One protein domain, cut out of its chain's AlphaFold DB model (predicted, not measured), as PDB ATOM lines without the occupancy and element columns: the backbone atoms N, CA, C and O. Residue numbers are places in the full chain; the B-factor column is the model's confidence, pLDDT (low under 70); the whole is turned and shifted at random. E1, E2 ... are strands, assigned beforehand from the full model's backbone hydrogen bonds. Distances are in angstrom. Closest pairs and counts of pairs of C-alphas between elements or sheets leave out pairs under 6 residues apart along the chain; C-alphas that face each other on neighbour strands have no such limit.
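AT A GLANCE: This is residues 32 to 83 of the 195 residues of an uncharacterized protein of Araneus ventricosus (UniProt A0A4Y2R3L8). A twisted, three-stranded antiparallel sheet of long strands, E2, E3 and E4, forms a wall, and the small two-stranded pair E1 and E5 lies over one of its faces, leaving the other face bare. From the end of E4 the chain folds back through residues 68 to 79, a long stretch with no named element, to reach E5. The printed part has 52 residues with no named helix and five named strands, E1 to E5 in order along the chain; the class is all strand. The sheets run E2, E3, E4 and E1, E5, both antiparallel. The whole is compact, with a radius of gyration of the C-alphas of 10.4 A, but elongated in outline, spanning 29 by 18 by 15 A.

IN THESE COORDINATES: In the larger sheet, E2 is residues 39 to 46, 22.5 A from first to last C-alpha, beginning at C-alpha 39 at (128.025, 131.121, 72.157). E3 is residues 49 to 56, 22.2 A long. E4, the longest strand by residues, is residues 59 to 67, 24.3 A long, ending at C-alpha 67 at (110.963, 130.895, 85.537). The short strands are E1, residues 33 to 35, and E5, residues 80 to 82, which ends at C-alpha 82 at (120.950, 138.080, 81.401).

HOW THE PARTS SIT: E2, E3 and E4 form a meander, each strand the antiparallel neighbour of the one before. E3 is the inner strand; E2 and E4 are the edge strands. E2 and E3 are a hairpin, their directions 164 degrees apart, with N 40 and O 55 at 2.8 A and N 53 and O 42 at 2.9 A, within hydrogen-bond range. E3 and E4 are a hairpin at 159 degrees, with N 52 and O 64 at 2.8 A and N 61 and O 54 at 2.8 A, also within range. Residues 66 to 67 of E4 pair with residues 71 to 72, antiparallel. E1 and E5 are antiparallel neighbours at 153 degrees, with N 34 and O 81 at 3.0 A. The closest C-alphas of E2 and E5 are those of Gly 39 and Val 80, 7.1 A apart. The closest C-alphas of E1 and E2 are those of Val 35 and Val 41, 7.5 A apart. E4 and E5 are apart.

THE WHOLE: The C-alphas farthest apart are those of Gly 37 and Phe 47, at 30.1 A. The printed part has no cut. The link E4 to E5, 12 residues, is long; the other three links are tight. The mean pLDDT of the printed part is 77.1, and it is under 70 at residue 37, residues 44 to 49, residues 68 to 70 and residue 83.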
ATOM      1  N   THR A  32     115.427 136.998  78.959       71.38
ATOM      2  CA  THR A  32     116.135 137.461  77.768       71.38
ATOM      3  C   THR A  32     117.628 137.252  77.970       71.38
ATOM      4  O   THR A  32     118.234 137.812  78.884       71.38
ATOM      5  N   LEU A  33     118.215 136.432  77.100       73.06
ATOM      6  CA  LEU A  33     119.650 136.191  77.063       73.06
ATOM      7  C   LEU A  33     120.271 136.958  75.906       73.06
ATOM      8  O   LEU A  33     119.744 136.975  74.789       73.06
ATOM      9  N   ARG A  34     121.443 137.530  76.166       72.88
ATOM     10  CA  ARG A  34     122.363 137.952  75.117       72.88
ATOM     11  C   ARG A  34     123.548 137.010  75.105       72.88
ATOM     12  O   ARG A  34     124.169 136.777  76.137       72.88
ATOM     13  N   VAL A  35     123.831 136.493  73.919       78.69
ATOM     14  CA  VAL A  35     125.006 135.675  73.653       78.69
ATOM     15  C   VAL A  35     126.197 136.590  73.389       78.69
ATOM     16  O   VAL A  35     126.086 137.556  72.630       78.69
ATOM     17  N   GLU A  36     127.319 136.294  74.031       75.62
ATOM     18  CA  GLU A  36     128.591 136.990  73.891       75.62
ATOM     19  C   GLU A  36     129.628 136.051  73.261       75.62
ATOM     20  O   GLU A  36     129.795 134.904  73.677       75.62
ATOM     21  N   GLY A  37     130.330 136.531  72.232       69.12
ATOM     22  CA  GLY A  37     131.337 135.737  71.527       69.12
ATOM     23  C   GLY A  37     130.756 134.509  70.812       69.12
ATOM     24  O   GLY A  37     129.660 134.558  70.256       69.12
ATOM     25  N   LYS A  38     131.504 133.396  70.807       76.00
ATOM     26  CA  LYS A  38     131.114 132.130  70.156       76.00
ATOM     27  C   LYS A  38     130.202 131.289  71.053       76.00
ATOM     28  O   LYS A  38     130.522 130.151  71.401       76.00
ATOM     29  N   GLY A  39     129.071 131.854  71.453       76.94
ATOM     30  CA  GLY A  39     128.025 131.121  72.157       76.94
ATOM     31  C   GLY A  39     126.904 130.677  71.217       76.94
ATOM     32  O   GLY A  39     126.663 131.284  70.175       76.94
ATOM     33  N   SER A  40     126.179 129.629  71.591       77.50
ATOM     34  CA  SER A  40     124.879 129.317  71.000       77.50
ATOM     35  C   SER A  40     123.894 128.931  72.090       77.50
ATOM     36  O   SER A  40     124.254 128.326  73.102       77.50
ATOM     37  N   VAL A  41     122.642 129.327  71.893       76.81
ATOM     38  CA  VAL A  41     121.562 129.110  72.848       76.81
ATOM     39  C   VAL A  41     120.385 128.516  72.090       76.81
ATOM     40  O   VAL A  41     119.992 129.027  71.043       76.81
ATOM     41  N   HIS A  42     119.828 127.427  72.610       78.88
ATOM     42  CA  HIS A  42     118.630 126.801  72.070       78.88
ATOM     43  C   HIS A  42     117.564 126.718  73.156       78.88
ATOM     44  O   HIS A  42     117.614 125.856  74.033       78.88
ATOM     45  N   CYS A  43     116.594 127.628  73.095       74.69
ATOM     46  CA  CYS A  43     115.544 127.722  74.096       74.69
ATOM     47  C   CYS A  43     114.211 127.159  73.615       74.69
ATOM     48  O   CYS A  43     113.794 127.362  72.474       74.69
ATOM     49  N   ARG A  44     113.517 126.473  74.521       69.94
ATOM     50  CA  ARG A  44     112.170 125.942  74.331       69.94
ATOM     51  C   ARG A  44     111.279 126.414  75.466       69.94
ATOM     52  O   ARG A  44     111.555 126.151  76.640       69.94
ATOM     53  N   GLU A  45     110.186 127.065  75.106       63.62
ATOM     54  CA  GLU A  45     109.134 127.419  76.050       63.62
ATOM     55  C   GLU A  45     108.278 126.189  76.373       63.62
ATOM     56  O   GLU A  45     107.836 125.448  75.493       63.62
ATOM     57  N   ARG A  46     108.062 125.941  77.665       56.50
ATOM     58  CA  ARG A  46     107.225 124.857  78.193       56.50
ATOM     59  C   ARG A  46     106.484 125.402  79.409       56.50
ATOM     60  O   ARG A  46     107.126 125.629  80.427       56.50
ATOM     61  N   PHE A  47     105.164 125.592  79.299       50.56
ATOM     62  CA  PHE A  47     104.244 125.965  80.391       50.56
ATOM     63  C   PHE A  47     104.866 126.877  81.464       50.56
ATOM     64  O   PHE A  47     105.353 126.407  82.491       50.56
ATOM     65  N   ARG A  48     104.848 128.195  81.220       57.50
ATOM     66  CA  ARG A  48     105.381 129.224  82.136       57.50
ATOM     67  C   ARG A  48     106.855 129.039  82.527       57.50
ATOM     68  O   ARG A  48     107.287 129.645  83.493       57.50
ATOM     69  N   ARG A  49     107.651 128.227  81.829       65.50
ATOM     70  CA  ARG A  49     109.107 128.141  82.020       65.50
ATOM     71  C   ARG A  49     109.802 128.107  80.673       65.50
ATOM     72  O   ARG A  49     109.292 127.546  79.704       65.50
ATOM     73  N   THR A  50     110.997 128.669  80.636       74.50
ATOM     74  CA  THR A  50     111.892 128.568  79.488       74.50
ATOM     75  C   THR A  50     113.021 127.624  79.841       74.50
ATOM     76  O   THR A  50     113.629 127.769  80.898       74.50
ATOM     77  N   ARG A  51     113.306 126.661  78.968       78.81
ATOM     78  CA  ARG A  51     114.462 125.771  79.091       78.81
ATOM     79  C   ARG A  51     115.438 126.074  77.968       78.81
ATOM     80  O   ARG A  51     115.018 126.043  76.818       78.81
ATOM     81  N   CYS A  52     116.691 126.343  78.293       80.50
ATOM     82  CA  CYS A  52     117.725 126.721  77.343       80.50
ATOM     83  C   CYS A  52     118.923 125.790  77.450       80.50
ATOM     84  O   CYS A  52     119.538 125.682  78.508       80.50
ATOM     85  N   ASP A  53     119.259 125.154  76.338       83.88
ATOM     86  CA  ASP A  53     120.532 124.476  76.148       83.88
ATOM     87  C   ASP A  53     121.566 125.515  75.712       83.88
ATOM     88  O   ASP A  53     121.365 126.196  74.701       83.88
ATOM     89  N   ILE A  54     122.648 125.665  76.478       85.19
ATOM     90  CA  ILE A  54     123.672 126.686  76.217       85.19
ATOM     91  C   ILE A  54     124.988 126.013  75.852       85.19
ATOM     92  O   ILE A  54     125.430 125.072  76.516       85.19
ATOM     93  N   GLN A  55     125.630 126.504  74.797       86.62
ATOM     94  CA  GLN A  55     126.976 126.111  74.401       86.62
ATOM     95  C   GLN A  55     127.870 127.344  74.320       86.62
ATOM     96  O   GLN A  55     127.483 128.343  73.723       86.62
ATOM     97  N   CYS A  56     129.078 127.247  74.866       85.94
ATOM     98  CA  CYS A  56     130.116 128.270  74.768       85.94
ATOM     99  C   CYS A  56     131.347 127.662  74.095       85.94
ATOM    100  O   CYS A  56     131.770 126.573  74.484       85.94
ATOM    101  N   ASP A  57     131.891 128.322  73.073       85.88
ATOM    102  CA  ASP A  57     133.033 127.844  72.280       85.88
ATOM    103  C   ASP A  57     132.841 126.410  71.746       85.88
ATOM    104  O   ASP A  57     133.751 125.580  71.749       85.88
ATOM    105  N   GLY A  58     131.610 126.091  71.328       83.75
ATOM    106  CA  GLY A  58     131.226 124.759  70.841       83.75
ATOM    107  C   GLY A  58     131.121 123.678  71.926       83.75
ATOM    108  O   GLY A  58     130.934 122.509  71.596       83.75
ATOM    109  N   LYS A  59     131.230 124.034  73.214       87.75
ATOM    110  CA  LYS A  59     131.084 123.108  74.349       87.75
ATOM    111  C   LYS A  59     129.775 123.337  75.091       87.75
ATOM    112  O   LYS A  59     129.491 124.455  75.524       87.75
ATOM    113  N   TYR A  60     129.018 122.262  75.302       90.25
ATOM    114  CA  TYR A  60     127.791 122.283  76.094       90.25
ATOM    115  C   TYR A  60     128.065 122.664  77.553       90.25
ATOM    116  O   TYR A  60     128.917 122.059  78.199       90.25
ATOM    117  N   GLN A  61     127.344 123.669  78.047       88.75
ATOM    118  CA  GLN A  61     127.464 124.191  79.411       88.75
ATOM    119  C   GLN A  61     126.374 123.659  80.345       88.75
ATOM    120  O   GLN A  61     126.555 123.658  81.557       88.75
ATOM    121  N   GLY A  62     125.254 123.185  79.796       87.69
ATOM    122  CA  GLY A  62     124.159 122.636  80.584       87.69
ATOM    123  C   GLY A  62     122.786 123.121  80.141       87.69
ATOM    124  O   GLY A  62     122.637 123.883  79.179       87.69
ATOM    125  N   LEU A  63     121.787 122.652  80.889       85.56
ATOM    126  CA  LEU A  63     120.391 123.033  80.755       85.56
ATOM    127  C   LEU A  63     120.044 124.101  81.794       85.56
ATOM    128  O   LEU A  63     120.061 123.844  82.999       85.56
ATOM    129  N   TYR A  64     119.637 125.264  81.310       86.06
ATOM    130  CA  TYR A  64     119.276 126.418  82.123       86.06
ATOM    131  C   TYR A  64     117.770 126.618  82.081       86.06
ATOM    132  O   TYR A  64     117.145 126.542  81.022       86.06
ATOM    133  N   ILE A  65     117.162 126.845  83.239       81.12
ATOM    134  CA  ILE A  65     115.715 126.985  83.371       81.12
ATOM    135  C   ILE A  65     115.417 128.376  83.902       81.12
ATOM    136  O   ILE A  65     115.762 128.693  85.037       81.12
ATOM    137  N   CYS A  66     114.723 129.176  83.103       76.81
ATOM    138  CA  CYS A  66     114.183 130.450  83.544       76.81
ATOM    139  C   CYS A  66     112.708 130.301  83.909       76.81
ATOM    140  O   CYS A  66     111.899 129.797  83.121       76.81
ATOM    141  N   THR A  67     112.355 130.766  85.103       72.81
ATOM    142  CA  THR A  67     110.963 130.895  85.537       72.81
ATOM    143  C   THR A  67     110.602 132.385  85.555       72.81
ATOM    144  O   THR A  67     111.307 133.165  86.198       72.81
ATOM    145  N   PRO A  68     109.519 132.815  84.880       61.56
ATOM    146  CA  PRO A  68     109.038 134.189  84.919       61.56
ATOM    147  C   PRO A  68     108.950 134.692  86.362       61.56
ATOM    148  O   PRO A  68     108.509 133.967  87.251       61.56
ATOM    149  N   HIS A  69     109.394 135.928  86.588       59.12
ATOM    150  CA  HIS A  69     109.522 136.592  87.896       59.12
ATOM    151  C   HIS A  69     110.642 136.083  88.822       59.12
ATOM    152  O   HIS A  69     111.229 136.921  89.512       59.12
ATOM    153  N   TYR A  70     110.978 134.790  88.789       64.94
ATOM    154  CA  TYR A  70     112.028 134.181  89.622       64.94
ATOM    155  C   TYR A  70     113.423 134.189  88.976       64.94
ATOM    156  O   TYR A  70     114.410 134.117  89.696       64.94
ATOM    157  N   GLY A  71     113.509 134.325  87.649       72.75
ATOM    158  CA  GLY A  71     114.778 134.353  86.915       72.75
ATOM    159  C   GLY A  71     115.336 132.956  86.629       72.75
ATOM    160  O   GLY A  71     114.587 131.971  86.574       72.75
ATOM    161  N   TRP A  72     116.647 132.885  86.398       81.62
ATOM    162  CA  TRP A  72     117.373 131.652  86.092       81.62
ATOM    163  C   TRP A  72     117.603 130.800  87.342       81.62
ATOM    164  O   TRP A  72     117.862 131.304  88.428       81.62
ATOM    165  N   ASN A  73     117.516 129.480  87.184       80.25
ATOM    166  CA  ASN A  73     117.708 128.514  88.267       80.25
ATOM    167  C   ASN A  73     119.162 128.395  88.754       80.25
ATOM    168  O   ASN A  73     119.406 127.756  89.775       80.25
ATOM    169  N   THR A  74     120.122 128.928  88.002       82.56
ATOM    170  CA  THR A  74     121.554 128.861  88.295       82.56
ATOM    171  C   THR A  74     122.287 129.999  87.585       82.56
ATOM    172  O   THR A  74     121.718 130.650  86.703       82.56
ATOM    173  N   GLU A  75     123.536 130.242  87.974       85.44
ATOM    174  CA  GLU A  75     124.389 131.246  87.344       85.44
ATOM    175  C   GLU A  75     124.643 130.894  85.876       85.44
ATOM    176  O   GLU A  75     124.976 129.759  85.529       85.44
ATOM    177  N   LEU A  76     124.463 131.883  85.004       86.50
ATOM    178  CA  LEU A  76     124.668 131.734  83.569       86.50
ATOM    179  C   LEU A  76     126.170 131.607  83.244       86.50
ATOM    180  O   LEU A  76     126.997 132.234  83.905       86.50
ATOM    181  N   PRO A  77     126.548 130.814  82.226       89.19
ATOM    182  CA  PRO A  77     127.944 130.632  81.856       89.19
ATOM    183  C   PRO A  77     128.487 131.880  81.149       89.19
ATOM    184  O   PRO A  77     127.738 132.646  80.558       89.19
ATOM    185  N   TYR A  78     129.811 132.047  81.145       86.38
ATOM    186  CA  TYR A  78     130.499 133.274  80.709       86.38
ATOM    187  C   TYR A  78     130.140 133.803  79.306       86.38
ATOM    188  O   TYR A  78     130.306 134.991  79.059       86.38
ATOM    189  N   CYS A  79     129.692 132.951  78.374       83.50
ATOM    190  CA  CYS A  79     129.350 133.371  77.008       83.50
ATOM    191  C   CYS A  79     127.903 133.851  76.854       83.50
ATOM    192  O   CYS A  79     127.446 134.116  75.742       83.50
ATOM    193  N   VAL A  80     127.141 133.913  77.940       84.25
ATOM    194  CA  VAL A  80     125.802 134.488  77.942       84.25
ATOM    195  C   VAL A  80     125.629 135.354  79.171       84.25
ATOM    196  O   VAL A  80     126.155 135.080  80.246       84.25
ATOM    197  N   ARG A  81     124.814 136.387  79.032       80.06
ATOM    198  CA  ARG A  81     124.367 137.165  80.180       80.06
ATOM    199  C   ARG A  81     122.883 137.420  80.104       80.06
ATOM    200  O   ARG A  81     122.307 137.540  79.016       80.06
ATOM    201  N   GLU A  82     122.286 137.531  81.280       74.75
ATOM    202  CA  GLU A  82     120.950 138.080  81.401       74.75
ATOM    203  C   GLU A  82     121.004 139.539  80.958       74.75
ATOM    204  O   GLU A  82     121.862 140.325  81.376       74.75
ATOM    205  N   VAL A  83     120.107 139.887  80.048       66.94
ATOM    206  CA  VAL A  83     119.825 141.281  79.765       66.94
ATOM    207  C   VAL A  83     118.570 141.585  80.543       66.94
ATOM    208  O   VAL A  83     117.491 141.114  80.176       66.94
TER     209      VAL A  83